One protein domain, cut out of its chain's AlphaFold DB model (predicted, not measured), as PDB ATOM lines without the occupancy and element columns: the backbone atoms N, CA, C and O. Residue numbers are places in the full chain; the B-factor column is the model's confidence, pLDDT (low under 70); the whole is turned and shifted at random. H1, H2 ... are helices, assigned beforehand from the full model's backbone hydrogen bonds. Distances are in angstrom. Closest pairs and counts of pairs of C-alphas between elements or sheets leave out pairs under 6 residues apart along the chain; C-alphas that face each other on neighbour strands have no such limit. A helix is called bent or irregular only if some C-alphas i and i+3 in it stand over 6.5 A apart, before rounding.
ATOM      1  N   ASN A  83      14.311  31.547  17.259       83.94
ATOM      2  CA  ASN A  83      15.253  31.389  18.377       83.94
ATOM      3  C   ASN A  83      16.493  30.553  18.032       83.94
ATOM      4  O   ASN A  83      17.113  29.925  18.900       83.94
ATOM      5  N   LYS A  84      16.854  30.498  16.746       85.75
ATOM      6  CA  LYS A  84      17.929  29.645  16.251       85.75
ATOM      7  C   LYS A  84      18.566  30.231  15.000       85.75
ATOM      8  O   LYS A  84      17.891  30.708  14.102       85.75
ATOM      9  N   LEU A  85      19.886  30.099  14.940       89.38
ATOM     10  CA  LEU A  85      20.690  30.386  13.759       89.38
ATOM     11  C   LEU A  85      21.358  29.097  13.283       89.38
ATOM     12  O   LEU A  85      21.704  28.215  14.078       89.38
ATOM     13  N   THR A  86      21.539  28.996  11.977       88.56
ATOM     14  CA  THR A  86      22.329  27.967  11.310       88.56
ATOM     15  C   THR A  86      23.822  28.223  11.510       88.56
ATOM     16  O   THR A  86      24.259  29.323  11.850       88.56
ATOM     17  N   ASN A  87      24.640  27.200  11.260       88.31
ATOM     18  CA  ASN A  87      26.092  27.348  11.349       88.31
ATOM     19  C   ASN A  87      26.618  28.418  10.382       88.31
ATOM     20  O   ASN A  87      27.511  29.170  10.756       88.31
ATOM     21  N   SER A  88      26.054  28.517   9.176       89.31
ATOM     22  CA  SER A  88      26.447  29.524   8.186       89.31
ATOM     23  C   SER A  88      26.149  30.944   8.672       89.31
ATOM     24  O   SER A  88      27.019  31.804   8.600       89.31
ATOM     25  N   GLU A  89      24.971  31.177   9.254       91.12
ATOM     26  CA  GLU A  89      24.591  32.473   9.841       91.12
ATOM     27  C   GLU A  89      25.496  32.848  11.025       91.12
ATOM     28  O   GLU A  89      25.953  33.984  11.133       91.12
ATOM     29  N   ILE A  90      25.848  31.878  11.875       89.56
ATOM     30  CA  ILE A  90      26.819  32.079  12.962       89.56
ATOM     31  C   ILE A  90      28.202  32.465  12.413       89.56
ATOM     32  O   ILE A  90      28.872  33.323  12.988       89.56
ATOM     33  N   GLN A  91      28.649  31.843  11.319       90.19
ATOM     34  CA  GLN A  91      29.920  32.198  10.679       90.19
ATOM     35  C   GLN A  91      29.873  33.596  10.055       90.19
ATOM     36  O   GLN A  91      30.859  34.321  10.156       90.19
ATOM     37  N   LEU A  92      28.735  34.013   9.492       90.38
ATOM     38  CA  LEU A  92      28.550  35.385   9.014       90.38
ATOM     39  C   LEU A  92      28.672  36.391  10.162       90.38
ATOM     40  O   LEU A  92      29.459  37.329  10.060       90.38
ATOM     41  N   LEU A  93      27.986  36.172  11.290       90.44
ATOM     42  CA  LEU A  93      28.105  37.061  12.456       90.44
ATOM     43  C   LEU A  93      29.557  37.198  12.938       90.44
ATOM     44  O   LEU A  93      29.984  38.295  13.296       90.44
ATOM     45  N   LYS A  94      30.331  36.106  12.905       90.25
ATOM     46  CA  LYS A  94      31.769  36.130  13.216       90.25
ATOM     47  C   LYS A  94      32.572  36.914  12.183       90.25
ATOM     48  O   LYS A  94      33.396  37.731  12.570       90.25
ATOM     49  N   TYR A  95      32.328  36.679  10.895       90.00
ATOM     50  CA  TYR A  95      33.016  37.364   9.800       90.00
ATOM     51  C   TYR A  95      32.853  38.888   9.888       90.00
ATOM     52  O   TYR A  95      33.814  39.628   9.702       90.00
ATOM     53  N   TYR A  96      31.659  39.348  10.262       89.38
ATOM     54  CA  TYR A  96      31.352  40.766  10.448       89.38
ATOM     55  C   TYR A  96      31.660  41.302  11.858       89.38
ATOM     56  O   TYR A  96      31.281  42.426  12.180       89.38
ATOM     57  N   ASN A  97      32.354  40.529  12.706       90.00
ATOM     58  CA  ASN A  97      32.734  40.903  14.076       90.00
ATOM     59  C   ASN A  97      31.558  41.323  14.980       90.00
ATOM     60  O   ASN A  97      31.726  42.108  15.918       90.00
ATOM     61  N   LEU A  98      30.365  40.768  14.753       91.38
ATOM     62  CA  LEU A  98      29.159  41.033  15.544       91.38
ATOM     63  C   LEU A  98      29.146  40.184  16.821       91.38
ATOM     64  O   LEU A  98      28.255  39.369  17.057       91.38
ATOM     65  N   ASN A  99      30.183  40.354  17.641       90.75
ATOM     66  CA  ASN A  99      30.459  39.503  18.797       90.75
ATOM     67  C   ASN A  99      29.355  39.560  19.862       90.75
ATOM     68  O   ASN A  99      29.023  38.530  20.449       90.75
ATOM     69  N   GLU A 100      28.759  40.732  20.096       92.38
ATOM     70  CA  GLU A 100      27.659  40.887  21.058       92.38
ATOM     71  C   GLU A 100      26.382  40.190  20.578       92.38
ATOM     72  O   GLU A 100      25.801  39.391  21.313       92.38
ATOM     73  N   THR A 101      25.998  40.412  19.320       92.88
ATOM     74  CA  THR A 101      24.880  39.718  18.666       92.88
ATOM     75  C   THR A 101      25.073  38.205  18.702       92.88
ATOM     76  O   THR A 101      24.162  37.456  19.056       92.88
ATOM     77  N   LEU A 102      26.290  37.742  18.407       92.75
ATOM     78  CA  LEU A 102      26.655  36.333  18.481       92.75
ATOM     79  C   LEU A 102      26.544  35.781  19.911       92.75
ATOM     80  O   LEU A 102      26.066  34.661  20.098       92.75
ATOM     81  N   ALA A 103      26.975  36.534  20.924       93.50
ATOM     82  CA  ALA A 103      26.854  36.127  22.321       93.50
ATOM     83  C   ALA A 103      25.384  35.960  22.732       93.50
ATOM     84  O   ALA A 103      25.044  34.945  23.342       93.50
ATOM     85  N   ILE A 104      24.511  36.893  22.338       93.25
ATOM     86  CA  ILE A 104      23.064  36.810  22.582       93.25
ATOM     87  C   ILE A 104      22.472  35.581  21.881       93.25
ATOM     88  O   ILE A 104      21.803  34.774  22.524       93.25
ATOM     89  N   ALA A 105      22.777  35.375  20.595       92.69
ATOM     90  CA  ALA A 105      22.289  34.220  19.843       92.69
ATOM     91  C   ALA A 105      22.702  32.884  20.491       92.69
ATOM     92  O   ALA A 105      21.893  31.963  20.616       92.69
ATOM     93  N   ASN A 106      23.947  32.787  20.967       92.00
ATOM     94  CA  ASN A 106      24.429  31.606  21.683       92.00
ATOM     95  C   ASN A 106      23.708  31.402  23.024       92.00
ATOM     96  O   ASN A 106      23.389  30.265  23.370       92.00
ATOM     97  N   GLN A 107      23.430  32.476  23.768       93.50
ATOM     98  CA  GLN A 107      22.682  32.404  25.026       93.50
ATOM     99  C   GLN A 107      21.233  31.954  24.810       93.50
ATOM    100  O   GLN A 107      20.756  31.113  25.568       93.50
ATOM    101  N   ILE A 108      20.559  32.429  23.757       93.00
ATOM    102  CA  ILE A 108      19.206  31.978  23.386       93.00
ATOM    103  C   ILE A 108      19.211  30.466  23.105       93.00
ATOM    104  O   ILE A 108      18.392  29.718  23.648       93.00
ATOM    105  N   GLN A 109      20.188  29.976  22.333       91.25
ATOM    106  CA  GLN A 109      20.331  28.539  22.070       91.25
ATOM    107  C   GLN A 109      20.657  27.727  23.331       91.25
ATOM    108  O   GLN A 109      20.149  26.614  23.501       91.25
ATOM    109  N   GLU A 110      21.517  28.245  24.210       92.38
ATOM    110  CA  GLU A 110      21.817  27.629  25.506       92.38
ATOM    111  C   GLU A 110      20.543  27.535  26.355       92.38
ATOM    112  O   GLU A 110      20.229  26.467  26.883       92.38
ATOM    113  N   PHE A 111      19.765  28.616  26.426       94.06
ATOM    114  CA  PHE A 111      18.535  28.667  27.203       94.06
ATOM    115  C   PHE A 111      17.494  27.669  26.692       94.06
ATOM    116  O   PHE A 111      16.928  26.916  27.489       94.06
ATOM    117  N   ALA A 112      17.300  27.570  25.374       91.81
ATOM    118  CA  ALA A 112      16.408  26.581  24.772       91.81
ATOM    119  C   ALA A 112      16.795  25.140  25.161       91.81
ATOM    120  O   ALA A 112      15.940  24.348  25.570       91.81
ATOM    121  N   LYS A 113      18.093  24.807  25.122       92.38
ATOM    122  CA  LYS A 113      18.604  23.491  25.551       92.38
ATOM    123  C   LYS A 113      18.362  23.243  27.040       92.38
ATOM    124  O   LYS A 113      17.956  22.144  27.418       92.38
ATOM    125  N   LEU A 114      18.585  24.251  27.882       93.81
ATOM    126  CA  LEU A 114      18.351  24.159  29.323       93.81
ATOM    127  C   LEU A 114      16.863  23.969  29.650       93.81
ATOM    128  O   LEU A 114      16.536  23.137  30.494       93.81
ATOM    129  N   LYS A 115      15.958  24.669  28.956       93.62
ATOM    130  CA  LYS A 115      14.505  24.502  29.123       93.62
ATOM    131  C   LYS A 115      14.060  23.080  28.802       93.62
ATOM    132  O   LYS A 115      13.265  22.521  29.549       93.62
ATOM    133  N   ILE A 116      14.601  22.476  27.746       94.00
ATOM    134  CA  ILE A 116      14.343  21.066  27.422       94.00
ATOM    135  C   ILE A 116      14.892  20.159  28.531       94.00
ATOM    136  O   ILE A 116      14.155  19.330  29.060       94.00
ATOM    137  N   LYS A 117      16.158  20.350  28.928       94.69
ATOM    138  CA  LYS A 117      16.835  19.525  29.944       94.69
ATOM    139  C   LYS A 117      16.127  19.530  31.302       94.69
ATOM    140  O   LYS A 117      16.114  18.506  31.975       94.69
ATOM    141  N   TYR A 118      15.570  20.668  31.705       94.62
ATOM    142  CA  TYR A 118      14.907  20.850  32.999       94.62
ATOM    143  C   TYR A 118      13.379  20.926  32.893       94.62
ATOM    144  O   TYR A 118      12.724  21.389  33.822       94.62
ATOM    145  N   HIS A 119      12.802  20.486  31.768       94.12
ATOM    146  CA  HIS A 119      11.354  20.441  31.533       94.12
ATOM    147  C   HIS A 119      10.616  21.786  31.719       94.12
ATOM    148  O   HIS A 119       9.416  21.824  31.982       94.12
ATOM    149  N   ALA A 120      11.310  22.908  31.513       93.19
ATOM    150  CA  ALA A 120      10.764  24.265  31.567       93.19
ATOM    151  C   ALA A 120      10.256  24.755  30.192       93.19
ATOM    152  O   ALA A 120      10.301  25.944  29.878       93.19
ATOM    153  N   THR A 121       9.779  23.841  29.340       91.38
ATOM    154  CA  THR A 121       9.345  24.138  27.960       91.38
ATOM    155  C   THR A 121       8.064  24.966  27.879       91.38
ATOM    156  O   THR A 121       7.817  25.587  26.852       91.38
ATOM    157  N   LYS A 122       7.269  25.021  28.958       91.56
ATOM    158  CA  LYS A 122       6.054  25.852  29.047       91.56
ATOM    159  C   LYS A 122       6.339  27.345  29.236       91.56
ATOM    160  O   LYS A 122       5.446  28.156  29.026       91.56
ATOM    161  N   TYR A 123       7.547  27.705  29.666       90.06
ATOM    162  CA  TYR A 123       7.944  29.104  29.789       90.06
ATOM    163  C   TYR A 123       8.080  29.700  28.385       90.06
ATOM    164  O   TYR A 123       8.756  29.096  27.553       90.06
ATOM    165  N   GLN A 124       7.428  30.822  28.088       87.38
ATOM    166  CA  GLN A 124       7.341  31.326  26.710       87.38
ATOM    167  C   GLN A 124       8.582  32.109  26.288       87.38
ATOM    168  O   GLN A 124       9.050  31.920  25.167       87.38
ATOM    169  N   ASP A 125       9.174  32.895  27.189       88.75
ATOM    170  CA  ASP A 125      10.315  33.715  26.801       88.75
ATOM    171  C   ASP A 125      11.527  32.856  26.430       88.75
ATOM    172  O   ASP A 125      11.788  31.767  26.971       88.75
ATOM    173  N   PHE A 126      12.276  33.389  25.479       87.19
ATOM    174  CA  PHE A 126      13.496  32.809  24.937       87.19
ATOM    175  C   PHE A 126      14.712  33.702  25.171       87.19
ATOM    176  O   PHE A 126      15.842  33.253  24.979       87.19
ATOM    177  N   PHE A 127      14.493  34.956  25.576       88.50
ATOM    178  CA  PHE A 127      15.569  35.910  25.771       88.50
ATOM    179  C   PHE A 127      16.263  35.669  27.130       88.50
ATOM    180  O   PHE A 127      15.607  35.333  28.128       88.50
ATOM    181  N   PRO A 128      17.606  35.762  27.182       86.38
ATOM    182  CA  PRO A 128      18.395  35.402  28.363       86.38
ATOM    183  C   PRO A 128      18.358  36.437  29.500       86.38
ATOM    184  O   PRO A 128      18.987  36.217  30.533       86.38
ATOM    185  N   ASP A 129      17.658  37.556  29.324       88.00
ATOM    186  CA  ASP A 129      17.444  38.586  30.351       88.00
ATOM    187  C   ASP A 129      16.440  38.158  31.432       88.00
ATOM    188  O   ASP A 129      16.420  38.714  32.532       88.00
ATOM    189  N   THR A 130      15.632  37.141  31.143       90.31
ATOM    190  CA  THR A 130      14.647  36.617  32.081       90.31
ATOM    191  C   THR A 130      15.298  35.912  33.275       90.31
ATOM    192  O   THR A 130      16.333  35.254  33.124       90.31
ATOM    193  N   PRO A 131      14.675  35.939  34.473       92.12
ATOM    194  CA  PRO A 131      15.227  35.291  35.666       92.12
ATOM    195  C   PRO A 131      15.438  33.778  35.522       92.12
ATOM    196  O   PRO A 131      16.270  33.197  36.218       92.12
ATOM    197  N   LEU A 132      14.695  33.116  34.629       93.56
ATOM    198  CA  LEU A 132      14.771  31.667  34.472       93.56
ATOM    199  C   LEU A 132      16.113  31.214  33.879       93.56
ATOM    200  O   LEU A 132      16.659  30.206  34.328       93.56
ATOM    201  N   PHE A 133      16.677  31.947  32.915       94.50
ATOM    202  CA  PHE A 133      17.949  31.570  32.296       94.50
ATOM    203  C   PHE A 133      19.110  31.426  33.305       94.50
ATOM    204  O   PHE A 133      19.708  30.343  33.357       94.50
ATOM    205  N   PRO A 134      19.422  32.423  34.163       93.88
ATOM    206  CA  PRO A 134      20.491  32.288  35.150       93.88
ATOM    207  C   PRO A 134      20.201  31.206  36.199       93.88
ATOM    208  O   PRO A 134      21.136  30.545  36.655       93.88
ATOM    209  N   ILE A 135      18.929  30.960  36.547       94.81
ATOM    210  CA  ILE A 135      18.542  29.861  37.449       94.81
ATOM    211  C   ILE A 135      18.910  28.509  36.830       94.81
ATOM    212  O   ILE A 135      19.625  27.720  37.454       94.81
ATOM    213  N   LEU A 136      18.479  28.247  35.591       93.75
ATOM    214  CA  LEU A 136      18.779  26.983  34.913       93.75
ATOM    215  C   LEU A 136      20.284  26.802  34.686       93.75
ATOM    216  O   LEU A 136      20.804  25.695  34.847       93.75
ATOM    217  N   LYS A 137      21.000  27.887  34.375       93.75
ATOM    218  CA  LYS A 137      22.457  27.869  34.212       93.75
ATOM    219  C   LYS A 137      23.171  27.501  35.513       93.75
ATOM    220  O   LYS A 137      24.047  26.639  35.500       93.75
ATOM    221  N   LYS A 138      22.749  28.062  36.652       93.81
ATOM    222  CA  LYS A 138      23.291  27.723  37.980       93.81
ATOM    223  C   LYS A 138      23.069  26.251  38.330       93.81
ATOM    224  O   LYS A 138      23.996  25.591  38.799       93.81
ATOM    225  N   ILE A 139      21.871  25.723  38.066       91.94
ATOM    226  CA  ILE A 139      21.550  24.303  38.279       91.94
ATOM    227  C   ILE A 139      22.437  23.417  37.392       91.94
ATOM    228  O   ILE A 139      22.972  22.408  37.854       91.94
ATOM    229  N   TYR A 140      22.633  23.791  36.127       92.00
ATOM    230  CA  TYR A 140      23.500  23.061  35.203       92.00
ATOM    231  C   TYR A 140      24.959  23.029  35.669       92.00
ATOM    232  O   TYR A 140      25.554  21.951  35.730       92.00
ATOM    233  N   SER A 141      25.514  24.176  36.066       89.62
ATOM    234  CA  SER A 141      26.880  24.270  36.587       89.62
ATOM    235  C   SER A 141      27.076  23.467  37.876       89.62
ATOM    236  O   SER A 141      28.076  22.765  37.996       89.62
ATOM    237  N   ALA A 142      26.121  23.502  38.810       88.12
ATOM    238  CA  ALA A 142      26.193  22.715  40.044       88.12
ATOM    239  C   ALA A 142      26.217  21.201  39.768       88.12
ATOM    240  O   ALA A 142      27.038  20.487  40.336       88.12
ATOM    241  N   ASN A 143      25.378  20.724  38.841       82.81
ATOM    242  CA  ASN A 143      25.325  19.308  38.459       82.81
ATOM    243  C   ASN A 143      26.603  18.815  37.757       82.81
ATOM    244  O   ASN A 143      26.963  17.646  37.880       82.81
ATOM    245  N   LEU A 144      27.285  19.687  37.007       80.50
ATOM    246  CA  LEU A 144      28.577  19.385  36.377       80.50
ATOM    247  C   LEU A 144      29.700  19.200  37.405       80.50
ATOM    248  O   LEU A 144      30.586  18.371  37.209       80.50
ATOM    249  N   LEU A 145      29.683  19.982  38.488       72.19
ATOM    250  CA  LEU A 145      30.687  19.897  39.549       72.19
ATOM    251  C   LEU A 145      30.535  18.609  40.363       72.19
ATOM    252  O   LEU A 145      31.533  17.963  40.670       72.19
ATOM    253  N   THR A 146      29.303  18.182  40.647       63.16
ATOM    254  CA  THR A 146      29.046  16.917  41.348       63.16
ATOM    255  C   THR A 146      29.384  15.686  40.512       63.16
ATOM    256  O   THR A 146      29.843  14.700  41.075       63.16
ATOM    257  N   THR A 147      29.245  15.728  39.183       60.31
ATOM    258  CA  THR A 147      29.658  14.601  38.317       60.31
ATOM    259  C   THR A 147      31.173  14.487  38.146       60.31
ATOM    260  O   THR A 147      31.677  13.384  37.965       60.31
ATOM    261  N   LYS A 148      31.915  15.598  38.228       60.25
ATOM    262  CA  LYS A 148      33.388  15.589  38.163       60.25
ATOM    263  C   LYS A 148      34.070  15.193  39.474       60.25
ATOM    264  O   LYS A 148      35.234  14.829  39.432       60.25
ATOM    265  N   ALA A 149      33.374  15.258  40.609       53.66
ATOM    266  CA  ALA A 149      33.922  14.914  41.924       53.66
ATOM    267  C   ALA A 149      33.799  13.416  42.289       53.66
ATOM    268  O   ALA A 149      34.116  13.044  43.414       53.66
ATOM    269  N   ILE A 150      33.301  12.572  41.373       49.91
ATOM    270  CA  ILE A 150      33.066  11.125  41.585       49.91
ATOM    271  C   ILE A 150      34.118  10.252  40.847       49.91
ATOM    272  O   ILE A 150      34.029   9.028  40.857       49.91
ATOM    273  N   TYR A 151      35.150  10.859  40.256       41.81
ATOM    274  CA  TYR A 151      36.324  10.174  39.693       41.81
ATOM    275  C   TYR A 151      37.597  10.664  40.376       41.81
ATOM    276  O   TYR A 151      38.542   9.853  40.474       41.81
TER     277      TYR A 151
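This is residues 83 to 151 of the 151 residues of an uncharacterized protein of Okeania sp. SIO3C4 (UniProt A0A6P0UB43). Two long helices, H2 and H3, meet near the end of H2 and the beginning of H3 to make an L, and a short helix, H1, folds back beside the beginning of H2 as a helical hairpin. A long loop, residues 118 to 131, arches out between H2 and H3, and residues 141 to 151 stick out free at the far end of the H3 arm. The printed part has 69 residues with three named helices in the order H1, H2, H3 and no named strand; the class is all helix. The whole is loose, with a radius of gyration of the C-alphas of 14.3 A, and its outline is flat, spanning 42 by 32 by 18 A.

The longest helix, H2, holds residues 99 to 117 and measures 26.6 A from its first to its last C-alpha, from C-alpha 99 at (30.459, 39.503, 18.797) to C-alpha 117 at (16.835, 19.525, 29.944). Before it comes H1, residues 87 to 95, 12.3 A long, which begins with C-alpha 87 at (26.092, 27.348, 11.349). After it comes H3, residues 132 to 148, 24.9 A long, which ends with C-alpha 148 at (33.388, 15.589, 38.163). No helix is bent or irregular.

H2 touches both other helices, each with a part of its length alone. With residues 99 to 102 it touches H1, and the closest C-alphas of the two are those of Leu 93 and Leu 102, 6.2 A apart. H1 and H2 form a helical hairpin and run opposite ways at a shallow tilt of 30 degrees. With residues 111 to 115 H2 touches residues 133 to 140 of H3, and the closest C-alphas are those of Phe 111 and Phe 133, 5.9 A apart. The lines of H2 and H3 stand about perpendicular, but only just, at 72 degrees. H1 and H3 are apart. In H1, H2 and H3 every pair of O i and N i+4 is within hydrogen-bond range.

The two C-alphas farthest apart are those of Tyr 96 and Ile 150, at 43.0 A. Residues 141 to 151, of which 141 to 148 belong to H3, stand free; the body without them has 58 residues and spans 34 by 19 by 17 A. The link from H1 to H2 is tight, with 3 residues, and the link from H2 to H3 is long, with 14. The printed part has no cut and ends at residue 151, the chain's last residue. The mean pLDDT of the printed part is 87.5, and residues 146 to 151 are under 70.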